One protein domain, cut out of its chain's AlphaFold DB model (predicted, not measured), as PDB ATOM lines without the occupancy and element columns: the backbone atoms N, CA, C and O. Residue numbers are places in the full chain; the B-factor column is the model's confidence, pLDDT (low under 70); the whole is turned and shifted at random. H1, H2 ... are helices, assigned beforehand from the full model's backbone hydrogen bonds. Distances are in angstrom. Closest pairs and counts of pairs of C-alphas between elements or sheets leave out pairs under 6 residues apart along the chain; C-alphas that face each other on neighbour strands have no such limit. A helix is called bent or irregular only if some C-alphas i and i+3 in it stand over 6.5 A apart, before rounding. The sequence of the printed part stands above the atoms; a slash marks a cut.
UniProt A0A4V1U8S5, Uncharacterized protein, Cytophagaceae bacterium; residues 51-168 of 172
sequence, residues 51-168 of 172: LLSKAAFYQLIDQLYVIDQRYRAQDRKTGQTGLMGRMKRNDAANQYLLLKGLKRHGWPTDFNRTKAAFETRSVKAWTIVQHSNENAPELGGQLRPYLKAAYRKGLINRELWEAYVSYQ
ATOM      1  N   LEU A  51     -13.179 -35.050   6.481       84.81
ATOM      2  CA  LEU A  51     -13.186 -34.854   7.934       84.81
ATOM      3  C   LEU A  51     -14.597 -34.795   8.527       84.81
ATOM      4  O   LEU A  51     -14.747 -34.753   9.747       84.81
ATOM      5  N   LEU A  52     -15.636 -34.795   7.690       86.19
ATOM      6  CA  LEU A  52     -17.010 -34.704   8.164       86.19
ATOM      7  C   LEU A  52     -17.430 -35.978   8.911       86.19
ATOM      8  O   LEU A  52     -16.992 -37.098   8.632       86.19
ATOM      9  N   SER A  53     -18.328 -35.805   9.881       90.50
ATOM     10  CA  SER A  53     -19.098 -36.924  10.418       90.50
ATOM     11  C   SER A  53     -20.104 -37.406   9.367       90.50
ATOM     12  O   SER A  53     -20.479 -36.662   8.460       90.50
ATOM     13  N   LYS A  54     -20.616 -38.634   9.511       89.69
ATOM     14  CA  LYS A  54     -21.651 -39.155   8.600       89.69
ATOM     15  C   LYS A  54     -22.895 -38.252   8.563       89.69
ATOM     16  O   LYS A  54     -23.448 -38.017   7.495       89.69
ATOM     17  N   ALA A  55     -23.303 -37.713   9.714       88.06
ATOM     18  CA  ALA A  55     -24.426 -36.781   9.808       88.06
ATOM     19  C   ALA A  55     -24.139 -35.448   9.093       88.06
ATOM     20  O   ALA A  55     -24.991 -34.958   8.355       88.06
ATOM     21  N   ALA A  56     -22.930 -34.895   9.247       86.81
ATOM     22  CA  ALA A  56     -22.528 -33.673   8.551       86.81
ATOM     23  C   ALA A  56     -22.412 -33.889   7.032       86.81
ATOM     24  O   ALA A  56     -22.834 -33.041   6.253       86.81
ATOM     25  N   PHE A  57     -21.926 -35.053   6.593       92.44
ATOM     26  CA  PHE A  57     -21.940 -35.426   5.180       92.44
ATOM     27  C   PHE A  57     -23.370 -35.507   4.622       92.44
ATOM     28  O   PHE A  57     -23.642 -35.046   3.519       92.44
ATOM     29  N   TYR A  58     -24.315 -36.041   5.392       92.31
ATOM     30  CA  TYR A  58     -25.720 -36.087   4.989       92.31
ATOM     31  C   TYR A  58     -26.339 -34.689   4.851       92.31
ATOM     32  O   TYR A  58     -27.068 -34.440   3.894       92.31
ATOM     33  N   GLN A  59     -25.998 -33.760   5.747       90.56
ATOM     34  CA  GLN A  59     -26.382 -32.351   5.610       90.56
ATOM     35  C   GLN A  59     -25.732 -31.691   4.386       90.56
ATOM     36  O   GLN A  59     -26.393 -30.926   3.688       90.56
ATOM     37  N   LEU A  60     -24.471 -32.022   4.085       91.31
ATOM     38  CA  LEU A  60     -23.805 -31.559   2.870       91.31
ATOM     39  C   LEU A  60     -24.586 -32.000   1.623       91.31
ATOM     40  O   LEU A  60     -24.854 -31.168   0.767       91.31
ATOM     41  N   ILE A  61     -25.028 -33.261   1.533       93.19
ATOM     42  CA  ILE A  61     -25.843 -33.739   0.397       93.19
ATOM     43  C   ILE A  61     -27.110 -32.894   0.218       93.19
ATOM     44  O   ILE A  61     -27.444 -32.522  -0.907       93.19
ATOM     45  N   ASP A  62     -27.798 -32.571   1.317       91.88
ATOM     46  CA  ASP A  62     -28.989 -31.721   1.280       91.88
ATOM     47  C   ASP A  62     -28.670 -30.332   0.688       91.88
ATOM     48  O   ASP A  62     -29.425 -29.824  -0.143       91.88
ATOM     49  N   GLN A  63     -27.530 -29.743   1.056       89.44
ATOM     50  CA  GLN A  63     -27.084 -28.443   0.544       89.44
ATOM     51  C   GLN A  63     -26.691 -28.490  -0.936       89.44
ATOM     52  O   GLN A  63     -27.149 -27.649  -1.712       89.44
ATOM     53  N   LEU A  64     -25.891 -29.485  -1.340       90.00
ATOM     54  CA  LEU A  64     -25.477 -29.669  -2.735       90.00
ATOM     55  C   LEU A  64     -26.703 -29.805  -3.651       90.00
ATOM     56  O   LEU A  64     -26.760 -29.182  -4.707       90.00
ATOM     57  N   TYR A  65     -27.719 -30.552  -3.210       90.38
ATOM     58  CA  TYR A  65     -28.977 -30.698  -3.940       90.38
ATOM     59  C   TYR A  65     -29.745 -29.375  -4.072       90.38
ATOM     60  O   TYR A  65     -30.237 -29.048  -5.148       90.38
ATOM     61  N   VAL A  66     -29.837 -28.576  -3.005       88.38
ATOM     62  CA  VAL A  66     -30.501 -27.262  -3.072       88.38
ATOM     63  C   VAL A  66     -29.805 -26.339  -4.074       88.38
ATOM     64  O   VAL A  66     -30.482 -25.645  -4.837       88.38
ATOM     65  N   ILE A  67     -28.471 -26.339  -4.096       83.81
ATOM     66  CA  ILE A  67     -27.679 -25.565  -5.059       83.81
ATOM     67  C   ILE A  67     -27.968 -26.054  -6.483       83.81
ATOM     68  O   ILE A  67     -28.338 -25.250  -7.340       83.81
ATOM     69  N   ASP A  68     -27.888 -27.364  -6.713       84.12
ATOM     70  CA  ASP A  68     -28.173 -28.016  -7.997       84.12
ATOM     71  C   ASP A  68     -29.557 -27.632  -8.560       84.12
ATOM     72  O   ASP A  68     -29.685 -27.256  -9.731       84.12
ATOM     73  N   GLN A  69     -30.590 -27.648  -7.714       84.75
ATOM     74  CA  GLN A  69     -31.962 -27.333  -8.113       84.75
ATOM     75  C   GLN A  69     -32.211 -25.835  -8.308       84.75
ATOM     76  O   GLN A  69     -33.003 -25.454  -9.175       84.75
ATOM     77  N   ARG A  70     -31.536 -24.961  -7.547       83.56
ATOM     78  CA  ARG A  70     -31.688 -23.501  -7.663       83.56
ATOM     79  C   ARG A  70     -31.323 -23.011  -9.059       83.56
ATOM     80  O   ARG A  70     -32.085 -22.250  -9.654       83.56
ATOM     81  N   TYR A  71     -30.192 -23.465  -9.590       73.88
ATOM     82  CA  TYR A  71     -29.740 -23.053 -10.916       73.88
ATOM     83  C   TYR A  71     -30.682 -23.533 -12.022       73.88
ATOM     84  O   TYR A  71     -31.046 -22.751 -12.895       73.88
ATOM     85  N   ARG A  72     -31.175 -24.771 -11.925       77.19
ATOM     86  CA  ARG A  72     -32.177 -25.329 -12.850       77.19
ATOM     87  C   ARG A  72     -33.515 -24.593 -12.783       77.19
ATOM     88  O   ARG A  72     -34.190 -24.413 -13.793       77.19
ATOM     89  N   ALA A  73     -33.936 -24.173 -11.591       78.81
ATOM     90  CA  ALA A  73     -35.135 -23.357 -11.427       78.81
ATOM     91  C   ALA A  73     -34.963 -21.957 -12.036       78.81
ATOM     92  O   ALA A  73     -35.914 -21.418 -12.598       78.81
ATOM     93  N   GLN A  74     -33.766 -21.374 -11.944       73.69
ATOM     94  CA  GLN A  74     -33.457 -20.076 -12.539       73.69
ATOM     95  C   GLN A  74     -33.364 -20.145 -14.069       73.69
ATOM     96  O   GLN A  74     -33.896 -19.267 -14.749       73.69
ATOM     97  N   ASP A  75     -32.749 -21.199 -14.607       74.81
ATOM     98  CA  ASP A  75     -32.646 -21.443 -16.047       74.81
ATOM     99  C   ASP A  75     -34.033 -21.564 -16.693       74.81
ATOM    100  O   ASP A  75     -34.372 -20.777 -17.576       74.81
ATOM    101  N   ARG A  76     -34.912 -22.405 -16.124       75.75
ATOM    102  CA  ARG A  76     -36.315 -22.541 -16.567       75.75
ATOM    103  C   ARG A  76     -37.099 -21.229 -16.580       75.75
ATOM    104  O   ARG A  76     -38.010 -21.078 -17.384       75.75
ATOM    105  N   LYS A  77     -36.786 -20.297 -15.675       72.94
ATOM    106  CA  LYS A  77     -37.488 -19.009 -15.568       72.94
ATOM    107  C   LYS A  77     -36.999 -17.960 -16.559       72.94
ATOM    108  O   LYS A  77     -37.748 -17.039 -16.857       72.94
ATOM    109  N   THR A  78     -35.744 -18.037 -16.991       68.94
ATOM    110  CA  THR A  78     -35.085 -16.909 -17.669       68.94
ATOM    111  C   THR A  78     -34.559 -17.251 -19.058       68.94
ATOM    112  O   THR A  78     -34.333 -16.330 -19.837       68.94
ATOM    113  N   GLY A  79     -34.359 -18.535 -19.384       62.22
ATOM    114  CA  GLY A  79     -33.864 -18.982 -20.690       62.22
ATOM    115  C   GLY A  79     -32.492 -18.414 -21.079       62.22
ATOM    116  O   GLY A  79     -32.148 -18.388 -22.258       62.22
ATOM    117  N   GLN A  80     -31.715 -17.897 -20.119       65.25
ATOM    118  CA  GLN A  80     -30.468 -17.183 -20.399       65.25
ATOM    119  C   GLN A  80     -29.296 -18.144 -20.631       65.25
ATOM    120  O   GLN A  80     -28.887 -18.884 -19.738       65.25
ATOM    121  N   THR A  81     -28.634 -18.022 -21.782       57.84
ATOM    122  CA  THR A  81     -27.429 -18.786 -22.169       57.84
ATOM    123  C   THR A  81     -26.261 -18.683 -21.176       57.84
ATOM    124  O   THR A  81     -25.459 -19.612 -21.066       57.84
ATOM    125  N   GLY A  82     -26.169 -17.604 -20.388       60.66
ATOM    126  CA  GLY A  82     -25.156 -17.442 -19.335       60.66
ATOM    127  C   GLY A  82     -25.348 -18.340 -18.100       60.66
ATOM    128  O   GLY A  82     -24.391 -18.558 -17.348       60.66
ATOM    129  N   LEU A  83     -26.553 -18.882 -17.882       68.62
ATOM    130  CA  LEU A  83     -26.858 -19.764 -16.748       68.62
ATOM    131  C   LEU A  83     -26.353 -21.183 -16.966       68.62
ATOM    132  O   LEU A  83     -25.829 -21.783 -16.026       68.62
ATOM    133  N   MET A  84     -26.387 -21.660 -18.209       70.12
ATOM    134  CA  MET A  84     -25.882 -22.979 -18.579       70.12
ATOM    135  C   MET A  84     -24.420 -23.162 -18.144       70.12
ATOM    136  O   MET A  84     -24.076 -24.130 -17.473       70.12
ATOM    137  N   GLY A  85     -23.547 -22.187 -18.421       68.81
ATOM    138  CA  GLY A  85     -22.140 -22.255 -18.002       68.81
ATOM    139  C   GLY A  85     -21.940 -22.279 -16.478       68.81
ATOM    140  O   GLY A  85     -20.988 -22.890 -15.994       68.81
ATOM    141  N   ARG A  86     -22.832 -21.640 -15.707       72.12
ATOM    142  CA  ARG A  86     -22.804 -21.684 -14.232       72.12
ATOM    143  C   ARG A  86     -23.301 -23.030 -13.710       72.12
ATOM    144  O   ARG A  86     -22.656 -23.593 -12.831       72.12
ATOM    145  N   MET A  87     -24.371 -23.566 -14.300       76.81
ATOM    146  CA  MET A  87     -24.889 -24.904 -14.002       76.81
ATOM    147  C   MET A  87     -23.804 -25.964 -14.153       76.81
ATOM    148  O   MET A  87     -23.519 -26.668 -13.192       76.81
ATOM    149  N   LYS A  88     -23.112 -26.003 -15.300       77.50
ATOM    150  CA  LYS A  88     -22.061 -27.005 -15.551       77.50
ATOM    151  C   LYS A  88     -20.947 -26.984 -14.502       77.50
ATOM    152  O   LYS A  88     -20.510 -28.036 -14.042       77.50
ATOM    153  N   ARG A  89     -20.491 -25.790 -14.101       77.44
ATOM    154  CA  ARG A  89     -19.444 -25.646 -13.075       77.44
ATOM    155  C   ARG A  89     -19.917 -26.106 -11.698       77.44
ATOM    156  O   ARG A  89     -19.162 -26.773 -10.995       77.44
ATOM    157  N   ASN A  90     -21.151 -25.776 -11.326       81.31
ATOM    158  CA  ASN A  90     -21.707 -26.180 -10.037       81.31
ATOM    159  C   ASN A  90     -22.008 -27.675  -9.981       81.31
ATOM    160  O   ASN A  90     -21.732 -28.298  -8.963       81.31
ATOM    161  N   ASP A  91     -22.486 -28.264 -11.077       84.06
ATOM    162  CA  ASP A  91     -22.680 -29.709 -11.186       84.06
ATOM    163  C   ASP A  91     -21.354 -30.442 -10.913       84.06
ATOM    164  O   ASP A  91     -21.294 -31.302 -10.032       84.06
ATOM    165  N   ALA A  92     -20.263 -30.034 -11.575       83.50
ATOM    166  CA  ALA A  92     -18.939 -30.623 -11.363       83.50
ATOM    167  C   ALA A  92     -18.437 -30.454  -9.915       83.50
ATOM    168  O   ALA A  92     -17.928 -31.405  -9.316       83.50
ATOM    169  N   ALA A  93     -18.609 -29.269  -9.323       85.94
ATOM    170  CA  ALA A  93     -18.205 -29.008  -7.942       85.94
ATOM    171  C   ALA A  93     -19.016 -29.843  -6.931       85.94
ATOM    172  O   ALA A  93     -18.438 -30.479  -6.044       85.94
ATOM    173  N   ASN A  94     -20.337 -29.927  -7.111       88.81
ATOM    174  CA  ASN A  94     -21.220 -30.763  -6.299       88.81
ATOM    175  C   ASN A  94     -20.834 -32.240  -6.389       88.81
ATOM    176  O   ASN A  94     -20.758 -32.934  -5.375       88.81
ATOM    177  N   GLN A  95     -20.542 -32.726  -7.592       88.88
ATOM    178  CA  GLN A  95     -20.132 -34.109  -7.829       88.88
ATOM    179  C   GLN A  95     -18.789 -34.432  -7.193       88.88
ATOM    180  O   GLN A  95     -18.626 -35.505  -6.612       88.88
ATOM    181  N   TYR A  96     -17.838 -33.504  -7.263       90.38
ATOM    182  CA  TYR A  96     -16.535 -33.671  -6.641       90.38
ATOM    183  C   TYR A  96     -16.643 -33.770  -5.112       90.38
ATOM    184  O   TYR A  96     -16.087 -34.692  -4.505       90.38
ATOM    185  N   LEU A  97     -17.415 -32.878  -4.482       91.31
ATOM    186  CA  LEU A  97     -17.679 -32.920  -3.039       91.31
ATOM    187  C   LEU A  97     -18.446 -34.184  -2.631       91.31
ATOM    188  O   LEU A  97     -18.091 -34.831  -1.642       91.31
ATOM    189  N   LEU A  98     -19.448 -34.581  -3.419       93.88
ATOM    190  CA  LEU A  98     -20.184 -35.822  -3.200       93.88
ATOM    191  C   LEU A  98     -19.245 -37.032  -3.264       93.88
ATOM    192  O   LEU A  98     -19.249 -37.849  -2.348       93.88
ATOM    193  N   LEU A  99     -18.396 -37.129  -4.292       93.75
ATOM    194  CA  LEU A  99     -17.434 -38.219  -4.454       93.75
ATOM    195  C   LEU A  99     -16.469 -38.313  -3.264       93.75
ATOM    196  O   LEU A  99     -16.227 -39.415  -2.765       93.75
ATOM    197  N   LYS A 100     -15.940 -37.177  -2.782       91.81
ATOM    198  CA  LYS A 100     -15.095 -37.138  -1.576       91.81
ATOM    199  C   LYS A 100     -15.811 -37.753  -0.370       91.81
ATOM    200  O   LYS A 100     -15.233 -38.580   0.330       91.81
ATOM    201  N   GLY A 101     -17.073 -37.392  -0.144       93.69
ATOM    202  CA  GLY A 101     -17.842 -37.919   0.982       93.69
ATOM    203  C   GLY A 101     -18.254 -39.382   0.813       93.69
ATOM    204  O   GLY A 101     -18.134 -40.163   1.759       93.69
ATOM    205  N   LEU A 102     -18.638 -39.797  -0.399       95.38
ATOM    206  CA  LEU A 102     -18.980 -41.187  -0.720       95.38
ATOM    207  C   LEU A 102     -17.795 -42.141  -0.511       95.38
ATOM    208  O   LEU A 102     -18.002 -43.259  -0.039       95.38
ATOM    209  N   LYS A 103     -16.558 -41.705  -0.792       94.25
ATOM    210  CA  LYS A 103     -15.334 -42.485  -0.521       94.25
ATOM    211  C   LYS A 103     -15.203 -42.891   0.949       94.25
ATOM    212  O   LYS A 103     -14.745 -43.996   1.221       94.25
ATOM    213  N   ARG A 104     -15.618 -42.028   1.882       93.69
ATOM    214  CA  ARG A 104     -15.511 -42.267   3.331       93.69
ATOM    215  C   ARG A 104     -16.770 -42.890   3.930       93.69
ATOM    216  O   ARG A 104     -16.681 -43.812   4.732       93.69
ATOM    217  N   HIS A 105     -17.940 -42.363   3.585       94.75
ATOM    218  CA  HIS A 105     -19.195 -42.686   4.270       94.75
ATOM    219  C   HIS A 105     -20.087 -43.664   3.506       94.75
ATOM    220  O   HIS A 105     -21.062 -44.166   4.069       94.75
ATOM    221  N   GLY A 106     -19.754 -43.948   2.246       94.19
ATOM    222  CA  GLY A 106     -20.606 -44.713   1.350       94.19
ATOM    223  C   GLY A 106     -21.879 -43.962   0.965       94.19
ATOM    224  O   GLY A 106     -22.059 -42.779   1.255       94.19
ATOM    225  N   TRP A 107     -22.766 -44.675   0.274       96.06
ATOM    226  CA  TRP A 107     -24.040 -44.134  -0.188       96.06
ATOM    227  C   TRP A 107     -25.015 -43.879   0.978       96.06
ATOM    228  O   TRP A 107     -25.046 -44.692   1.910       96.06
ATOM    229  N   PRO A 108     -25.839 -42.813   0.938       94.25
ATOM    230  CA  PRO A 108     -26.854 -42.577   1.957       94.25
ATOM    231  C   PRO A 108     -27.836 -43.741   2.091       94.25
ATOM    232  O   PRO A 108     -28.390 -44.240   1.115       94.25
ATOM    233  N   THR A 109     -28.057 -44.175   3.327       90.44
ATOM    234  CA  THR A 109     -28.893 -45.341   3.649       90.44
ATOM    235  C   THR A 109     -30.320 -44.976   4.052       90.44
ATOM    236  O   THR A 109     -31.058 -45.829   4.525       90.44
ATOM    237  N   ASP A 110     -30.708 -43.710   3.916       85.75
ATOM    238  CA  ASP A 110     -32.016 -43.175   4.311       85.75
ATOM    239  C   ASP A 110     -33.064 -43.284   3.192       85.75
ATOM    240  O   ASP A 110     -34.031 -42.520   3.155       85.75
ATOM    241  N   PHE A 111     -32.871 -44.232   2.272       78.19
ATOM    242  CA  PHE A 111     -33.831 -44.502   1.216       78.19
ATOM    243  C   PHE A 111     -35.132 -45.030   1.809       78.19
ATOM    244  O   PHE A 111     -35.161 -46.050   2.496       78.19
ATOM    245  N   ASN A 112     -36.216 -44.325   1.520       76.44
ATOM    246  CA  ASN A 112     -37.553 -44.677   1.943       76.44
ATOM    247  C   ASN A 112     -38.497 -44.534   0.746       76.44
ATOM    248  O   ASN A 112     -38.652 -43.439   0.212       76.44
ATOM    249  N   ARG A 113     -39.124 -45.646   0.347       67.62
ATOM    250  CA  ARG A 113     -40.052 -45.711  -0.792       67.62
ATOM    251  C   ARG A 113     -41.389 -45.014  -0.533       67.62
ATOM    252  O   ARG A 113     -42.103 -44.750  -1.490       67.62
ATOM    253  N   THR A 114     -41.742 -44.761   0.728       68.75
ATOM    254  CA  THR A 114     -43.004 -44.102   1.101       68.75
ATOM    255  C   THR A 114     -42.866 -42.591   1.244       68.75
ATOM    256  O   THR A 114     -43.868 -41.883   1.202       68.75
ATOM    257  N   LYS A 115     -41.638 -42.079   1.391       69.81
ATOM    258  CA  LYS A 115     -41.380 -40.643   1.284       69.81
ATOM    259  C   LYS A 115     -41.436 -40.234  -0.179       69.81
ATOM    260  O   LYS A 115     -41.083 -41.027  -1.054       69.81
ATOM    261  N   ALA A 116     -41.836 -38.990  -0.443       64.12
ATOM    262  CA  ALA A 116     -41.726 -38.438  -1.785       64.12
ATOM    263  C   ALA A 116     -40.289 -38.650  -2.282       64.12
ATOM    264  O   ALA A 116     -39.339 -38.417  -1.529       64.12
ATOM    265  N   ALA A 117     -40.130 -39.132  -3.521       60.06
ATOM    266  CA  ALA A 117     -38.849 -39.630  -4.027       60.06
ATOM    267  C   ALA A 117     -37.688 -38.661  -3.727       60.06
ATOM    268  O   ALA A 117     -36.631 -39.083  -3.272       60.06
ATOM    269  N   PHE A 118     -37.920 -37.353  -3.845       65.50
ATOM    270  CA  PHE A 118     -36.924 -36.290  -3.667       65.50
ATOM    271  C   PHE A 118     -36.538 -35.955  -2.212       65.50
ATOM    272  O   PHE A 118     -35.623 -35.162  -1.987       65.50
ATOM    273  N   GLU A 119     -37.201 -36.526  -1.205       74.19
ATOM    274  CA  GLU A 119     -36.933 -36.197   0.203       74.19
ATOM    275  C   GLU A 119     -35.766 -36.982   0.802       74.19
ATOM    276  O   GLU A 119     -35.160 -36.546   1.783       74.19
ATOM    277  N   THR A 120     -35.428 -38.131   0.220       89.50
ATOM    278  CA  THR A 120     -34.362 -38.996   0.742       89.50
ATOM    279  C   THR A 120     -33.002 -38.534   0.232       89.50
ATOM    280  O   THR A 120     -32.856 -38.174  -0.939       89.50
ATOM    281  N   ARG A 121     -31.965 -38.572   1.076       92.62
ATOM    282  CA  ARG A 121     -30.616 -38.173   0.636       92.62
ATOM    283  C   ARG A 121     -30.048 -39.134  -0.384       92.62
ATOM    284  O   ARG A 121     -29.254 -38.718  -1.218       92.62
ATOM    285  N   SER A 122     -30.485 -40.390  -0.354       92.56
ATOM    286  CA  SER A 122     -30.177 -41.346  -1.411       92.56
ATOM    287  C   SER A 122     -30.615 -40.835  -2.791       92.56
ATOM    288  O   SER A 122     -29.812 -40.819  -3.723       92.56
ATOM    289  N   VAL A 123     -31.852 -40.344  -2.918       90.38
ATOM    290  CA  VAL A 123     -32.345 -39.807  -4.194       90.38
ATOM    291  C   VAL A 123     -31.693 -38.471  -4.527       90.38
ATOM    292  O   VAL A 123     -31.297 -38.273  -5.668       90.38
ATOM    293  N   LYS A 124     -31.468 -37.590  -3.547       93.06
ATOM    294  CA  LYS A 124     -30.727 -36.335  -3.773       93.06
ATOM    295  C   LYS A 124     -29.308 -36.584  -4.295       93.06
ATOM    296  O   LYS A 124     -28.883 -35.945  -5.253       93.06
ATOM    297  N   ALA A 125     -28.590 -37.541  -3.703       94.12
ATOM    298  CA  ALA A 125     -27.276 -37.967  -4.174       94.12
ATOM    299  C   ALA A 125     -27.359 -38.555  -5.588       94.12
ATOM    300  O   ALA A 125     -26.524 -38.227  -6.426       94.12
ATOM    301  N   TRP A 126     -28.381 -39.367  -5.882       92.50
ATOM    302  CA  TRP A 126     -28.627 -39.867  -7.237       92.50
ATOM    303  C   TRP A 126     -28.834 -38.726  -8.242       92.50
ATOM    304  O   TRP A 126     -28.193 -38.744  -9.290       92.50
ATOM    305  N   THR A 127     -29.636 -37.709  -7.912       88.94
ATOM    306  CA  THR A 127     -29.878 -36.547  -8.782       88.94
ATOM    307  C   THR A 127     -28.573 -35.819  -9.107       88.94
ATOM    308  O   THR A 127     -28.278 -35.579 -10.275       88.94
ATOM    309  N   ILE A 128     -27.734 -35.557  -8.098       90.75
ATOM    310  CA  ILE A 128     -26.418 -34.920  -8.290       90.75
ATOM    311  C   ILE A 128     -25.526 -35.764  -9.219       90.75
ATOM    312  O   ILE A 128     -24.825 -35.223 -10.078       90.75
ATOM    313  N   VAL A 129     -25.545 -37.095  -9.063       90.25
ATOM    314  CA  VAL A 129     -24.784 -38.024  -9.915       90.25
ATOM    315  C   VAL A 129     -25.323 -38.048 -11.342       90.25
ATOM    316  O   VAL A 129     -24.527 -38.077 -12.278       90.25
ATOM    317  N   GLN A 130     -26.639 -38.041 -11.549       85.00
ATOM    318  CA  GLN A 130     -27.234 -38.090 -12.888       85.00
ATOM    319  C   GLN A 130     -26.746 -36.921 -13.753       85.00
ATOM    320  O   GLN A 130     -26.374 -37.120 -14.909       85.00
ATOM    321  N   HIS A 131     -26.634 -35.736 -13.155       79.94
ATOM    322  CA  HIS A 131     -26.158 -34.527 -13.823       79.94
ATOM    323  C   HIS A 131     -24.650 -34.542 -14.170       79.94
ATOM    324  O   HIS A 131     -24.151 -33.619 -14.810       79.94
ATOM    325  N   SER A 132     -23.892 -35.574 -13.768       64.44
ATOM    326  CA  SER A 132     -22.441 -35.679 -14.037       64.44
ATOM    327  C   SER A 132     -22.108 -36.125 -15.444       64.44
ATOM    328  O   SER A 132     -21.112 -35.681 -16.014       64.44
ATOM    329  N   ASN A 133     -22.954 -36.966 -16.035       59.44
ATOM    330  CA  ASN A 133     -22.648 -37.578 -17.324       59.44
ATOM    331  C   ASN A 133     -22.715 -36.571 -18.481       59.44
ATOM    332  O   ASN A 133     -22.076 -36.795 -19.503       59.44
ATOM    333  N   GLU A 134     -23.442 -35.462 -18.316       62.06
ATOM    334  CA  GLU A 134     -23.552 -34.407 -19.331       62.06
ATOM    335  C   GLU A 134     -22.369 -33.426 -19.304       62.06
ATOM    336  O   GLU A 134     -21.997 -32.871 -20.337       62.06
ATOM    337  N   ASN A 135     -21.774 -33.205 -18.126       63.41
ATOM    338  CA  ASN A 135     -20.879 -32.067 -17.884       63.41
ATOM    339  C   ASN A 135     -19.455 -32.466 -17.468       63.41
ATOM    340  O   ASN A 135     -18.526 -31.690 -17.686       63.41
ATOM    341  N   ALA A 136     -19.271 -33.656 -16.889       70.06
ATOM    342  CA  ALA A 136     -17.986 -34.162 -16.411       70.06
ATOM    343  C   ALA A 136     -17.946 -35.708 -16.474       70.06
ATOM    344  O   ALA A 136     -18.016 -36.381 -15.440       70.06
ATOM    345  N   PRO A 137     -17.819 -36.305 -17.676       70.75
ATOM    346  CA  PRO A 137     -17.932 -37.756 -17.867       70.75
ATOM    347  C   PRO A 137     -16.909 -38.570 -17.057       70.75
ATOM    348  O   PRO A 137     -17.210 -39.681 -16.615       70.75
ATOM    349  N   GLU A 138     -15.724 -38.017 -16.788       81.31
ATOM    350  CA  GLU A 138     -14.716 -38.644 -15.922       81.31
ATOM    351  C   GLU A 138     -15.177 -38.753 -14.459       81.31
ATOM    352  O   GLU A 138     -15.002 -39.799 -13.827       81.31
ATOM    353  N   LEU A 139     -15.817 -37.704 -13.919       83.06
ATOM    354  CA  LEU A 139     -16.409 -37.730 -12.576       83.06
ATOM    355  C   LEU A 139     -17.590 -38.702 -12.520       83.06
ATOM    356  O   LEU A 139     -17.698 -39.474 -11.564       83.06
ATOM    357  N   GLY A 140     -18.423 -38.735 -13.564       81.94
ATOM    358  CA  GLY A 140     -19.506 -39.714 -13.691       81.94
ATOM    359  C   GLY A 140     -18.997 -41.157 -13.644       81.94
ATOM    360  O   GLY A 140     -19.551 -41.994 -12.923       81.94
ATOM    361  N   GLY A 141     -17.873 -41.436 -14.313       84.19
ATOM    362  CA  GLY A 141     -17.183 -42.724 -14.245       84.19
ATOM    363  C   GLY A 141     -16.732 -43.106 -12.830       84.19
ATOM    364  O   GLY A 141     -16.884 -44.263 -12.435       84.19
ATOM    365  N   GLN A 142     -16.245 -42.143 -12.042       90.19
ATOM    366  CA  GLN A 142     -15.822 -42.359 -10.651       90.19
ATOM    367  C   GLN A 142     -16.996 -42.517  -9.672       90.19
ATOM    368  O   GLN A 142     -16.867 -43.211  -8.664       90.19
ATOM    369  N   LEU A 143     -18.146 -41.904  -9.958       91.00
ATOM    370  CA  LEU A 143     -19.364 -42.018  -9.147       91.00
ATOM    371  C   LEU A 143     -20.125 -43.330  -9.411       91.00
ATOM    372  O   LEU A 143     -20.774 -43.871  -8.509       91.00
ATOM    373  N   ARG A 144     -20.009 -43.891 -10.621       89.31
ATOM    374  CA  ARG A 144     -20.724 -45.102 -11.061       89.31
ATOM    375  C   ARG A 144     -20.596 -46.314 -10.120       89.31
ATOM    376  O   ARG A 144     -21.621 -46.960  -9.874       89.31
ATOM    377  N   PRO A 145     -19.414 -46.669  -9.574       92.69
ATOM    378  CA  PRO A 145     -19.290 -47.803  -8.656       92.69
ATOM    379  C   PRO A 145     -20.134 -47.640  -7.388       92.69
ATOM    380  O   PRO A 145     -20.741 -48.612  -6.936       92.69
ATOM    381  N   TYR A 146     -20.236 -46.419  -6.854       95.00
ATOM    382  CA  TYR A 146     -21.045 -46.125  -5.669       95.00
ATOM    383  C   TYR A 146     -22.532 -46.294  -5.956       95.00
ATOM    384  O   TYR A 146     -23.240 -46.910  -5.161       95.00
ATOM    385  N   LEU A 147     -22.985 -45.835  -7.124       91.75
ATOM    386  CA  LEU A 147     -24.372 -45.999  -7.539       91.75
ATOM    387  C   LEU A 147     -24.739 -47.473  -7.756       91.75
ATOM    388  O   LEU A 147     -25.767 -47.945  -7.274       91.75
ATOM    389  N   LYS A 148     -23.858 -48.236  -8.413       92.38
ATOM    390  CA  LYS A 148     -24.035 -49.683  -8.603       92.38
ATOM    391  C   LYS A 148     -24.097 -50.424  -7.265       92.38
ATOM    392  O   LYS A 148     -24.903 -51.339  -7.102       92.38
ATOM    393  N   ALA A 149     -23.254 -50.043  -6.304       94.12
ATOM    394  CA  ALA A 149     -23.273 -50.609  -4.961       94.12
ATOM    395  C   ALA A 149     -24.559 -50.244  -4.199       94.12
ATOM    396  O   ALA A 149     -25.132 -51.109  -3.538       94.12
ATOM    397  N   ALA A 150     -25.035 -49.003  -4.320       93.69
ATOM    398  CA  ALA A 150     -26.293 -48.549  -3.732       93.69
ATOM    399  C   ALA A 150     -27.494 -49.337  -4.270       93.69
ATOM    400  O   ALA A 150     -28.305 -49.823  -3.482       93.69
ATOM    401  N   TYR A 151     -27.560 -49.543  -5.590       92.81
ATOM    402  CA  TYR A 151     -28.597 -50.351  -6.237       92.81
ATOM    403  C   TYR A 151     -28.617 -51.786  -5.714       92.81
ATOM    404  O   TYR A 151     -29.652 -52.274  -5.268       92.81
ATOM    405  N   ARG A 152     -27.450 -52.439  -5.682       93.94
ATOM    406  CA  ARG A 152     -27.310 -53.810  -5.161       93.94
ATOM    407  C   ARG A 152     -27.748 -53.945  -3.701       93.94
ATOM    408  O   ARG A 152     -28.183 -55.016  -3.304       93.94
ATOM    409  N   LYS A 153     -27.632 -52.874  -2.915       92.88
ATOM    410  CA  LYS A 153     -28.055 -52.815  -1.508       92.88
ATOM    411  C   LYS A 153     -29.509 -52.359  -1.324       92.88
ATOM    412  O   LYS A 153     -29.932 -52.167  -0.191       92.88
ATOM    413  N   GLY A 154     -30.259 -52.136  -2.405       89.56
ATOM    414  CA  GLY A 154     -31.635 -51.639  -2.340       89.56
ATOM    415  C   GLY A 154     -31.758 -50.197  -1.835       89.56
ATOM    416  O   GLY A 154     -32.845 -49.782  -1.442       89.56
ATOM    417  N   LEU A 155     -30.662 -49.432  -1.845       90.69
ATOM    418  CA  LEU A 155     -30.639 -48.033  -1.411       90.69
ATOM    419  C   LEU A 155     -31.128 -47.078  -2.501       90.69
ATOM    420  O   LEU A 155     -31.350 -45.910  -2.223       90.69
ATOM    421  N   ILE A 156     -31.307 -47.554  -3.729       89.25
ATOM    422  CA  ILE A 156     -32.023 -46.856  -4.801       89.25
ATOM    423  C   ILE A 156     -32.981 -47.852  -5.458       89.25
ATOM    424  O   ILE A 156     -32.723 -49.060  -5.450       89.25
ATOM    425  N   ASN A 157     -34.100 -47.370  -6.001       86.94
ATOM    426  CA  ASN A 157     -35.036 -48.235  -6.718       86.94
ATOM    427  C   ASN A 157     -34.513 -48.584  -8.128       86.94
ATOM    428  O   ASN A 157     -33.501 -48.066  -8.606       86.94
ATOM    429  N   ARG A 158     -35.228 -49.500  -8.784       86.81
ATOM    430  CA  ARG A 158     -34.918 -49.960 -10.139       86.81
ATOM    431  C   ARG A 158     -35.039 -48.845 -11.179       86.81
ATOM    432  O   ARG A 158     -34.148 -48.722 -12.006       86.81
ATOM    433  N   GLU A 159     -36.078 -48.023 -11.095       87.06
ATOM    434  CA  GLU A 159     -36.343 -46.932 -12.044       87.06
ATOM    435  C   GLU A 159     -35.192 -45.921 -12.093       87.06
ATOM    436  O   GLU A 159     -34.706 -45.588 -13.167       87.06
ATOM    437  N   LEU A 160     -34.685 -45.489 -10.934       86.75
ATOM    438  CA  LEU A 160     -33.548 -44.570 -10.843       86.75
ATOM    439  C   LEU A 160     -32.267 -45.203 -11.398       86.75
ATOM    440  O   LEU A 160     -31.458 -44.543 -12.054       86.75
ATOM    441  N   TRP A 161     -32.067 -46.500 -11.155       89.00
ATOM    442  CA  TRP A 161     -30.943 -47.226 -11.737       89.00
ATOM    443  C   TRP A 161     -31.042 -47.305 -13.268       89.00
ATOM    444  O   TRP A 161     -30.073 -46.995 -13.961       89.00
ATOM    445  N   GLU A 162     -32.205 -47.668 -13.806       88.06
ATOM    446  CA  GLU A 162     -32.450 -47.763 -15.249       88.06
ATOM    447  C   GLU A 162     -32.362 -46.395 -15.938       88.06
ATOM    448  O   GLU A 162     -31.745 -46.279 -16.999       88.06
ATOM    449  N   ALA A 163     -32.878 -45.341 -15.303       85.44
ATOM    450  CA  ALA A 163     -32.716 -43.966 -15.756       85.44
ATOM    451  C   ALA A 163     -31.233 -43.582 -15.845       85.44
ATOM    452  O   ALA A 163     -30.800 -43.054 -16.860       85.44
ATOM    453  N   TYR A 164     -30.412 -43.922 -14.848       84.19
ATOM    454  CA  TYR A 164     -28.973 -43.649 -14.919       84.19
ATOM    455  C   TYR A 164     -28.263 -44.438 -16.030       84.19
ATOM    456  O   TYR A 164     -27.391 -43.893 -16.708       84.19
ATOM    457  N   VAL A 165     -28.603 -45.719 -16.212       84.12
ATOM    458  CA  VAL A 165     -27.982 -46.584 -17.231       84.12
ATOM    459  C   VAL A 165     -28.355 -46.140 -18.644       84.12
ATOM    460  O   VAL A 165     -27.480 -46.094 -19.505       84.12
ATOM    461  N   SER A 166     -29.621 -45.790 -18.878       81.44
ATOM    462  CA  SER A 166     -30.102 -45.302 -20.179       81.44
ATOM    463  C   SER A 166     -29.504 -43.949 -20.567       81.44
ATOM    464  O   SER A 166     -29.312 -43.691 -21.752       81.44
ATOM    465  N   TYR A 167     -29.141 -43.127 -19.580       73.19
ATOM    466  CA  TYR A 167     -28.499 -41.828 -19.785       73.19
ATOM    467  C   TYR A 167     -26.997 -41.902 -20.104       73.19
ATOM    468  O   TYR A 167     -26.377 -40.880 -20.391       73.19
ATOM    469  N   GLN A 168     -26.369 -43.081 -20.020       66.75
ATOM    470  CA  GLN A 168     -24.960 -43.217 -20.384       66.75
ATOM    471  C   GLN A 168     -24.825 -43.074 -21.908       66.75
ATOM    472  O   GLN A 168     -25.428 -43.878 -22.627       66.75
TER     473      GLN A 168
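Overview. This is residues 51 to 168 of the 172 residues of an uncharacterized protein of Cytophagaceae bacterium (UniProt A0A4V1U8S5). A long helical hairpin, H1 and H2, has H3 packed across one side; H5 packs on H2 and H3, and H6 on H5. The hairpin's turn, residues 76 to 82, sticks out. The 118 printed residues, class all helix with H1 to H6 in order, are compact: radius of gyration of the C-alphas 13.8 A, spans 40 by 34 by 30 A.

Arrangement. H1, residues 54 to 78, and H2, 81 to 105, form a hairpin at a shallow tilt of 13 degrees; closest C-alphas Leu 64 and Asn 94, 5.7 A. H3, 121 to 130, touches H1's residues 58 to 68 at a steep 51 degrees; closest C-alphas Tyr 65 and Lys 124, 5.9 A. H4, 132 to 135, touches H2's residues 88 to 95; closest C-alphas Asn 135 and Lys 88, 5.7 A. H5, 137 to 152, only just irregular with C-alphas 142 and 145 6.8 A apart, touches H2; closest C-alphas Leu 143 and Leu 99, 6.3 A. H6, 158 to 166, forms a hairpin with H5; closest C-alphas Trp 161 and Tyr 151, 6.7 A. Every O i to N i+4 pair is within hydrogen-bond range in H3 and H6; H1 has 20 of 21, H2 18 of 21, H5 10 of 12; H4 is too short.

Along the chain. H1, 37.0 A long, begins at C-alpha 54 (-21.651, -39.155, 8.600); H2 spans 36.6 A, H5 22.5 A. H6 ends at C-alpha 166 (-30.102, -45.302, -20.179).

Size, cuts and confidence. The printed part has no cut; the link H2 to H3 is long. Low-confidence residues, pLDDT under 70, are 78 to 83, 85, 113 to 118, 132 to 135 and 168.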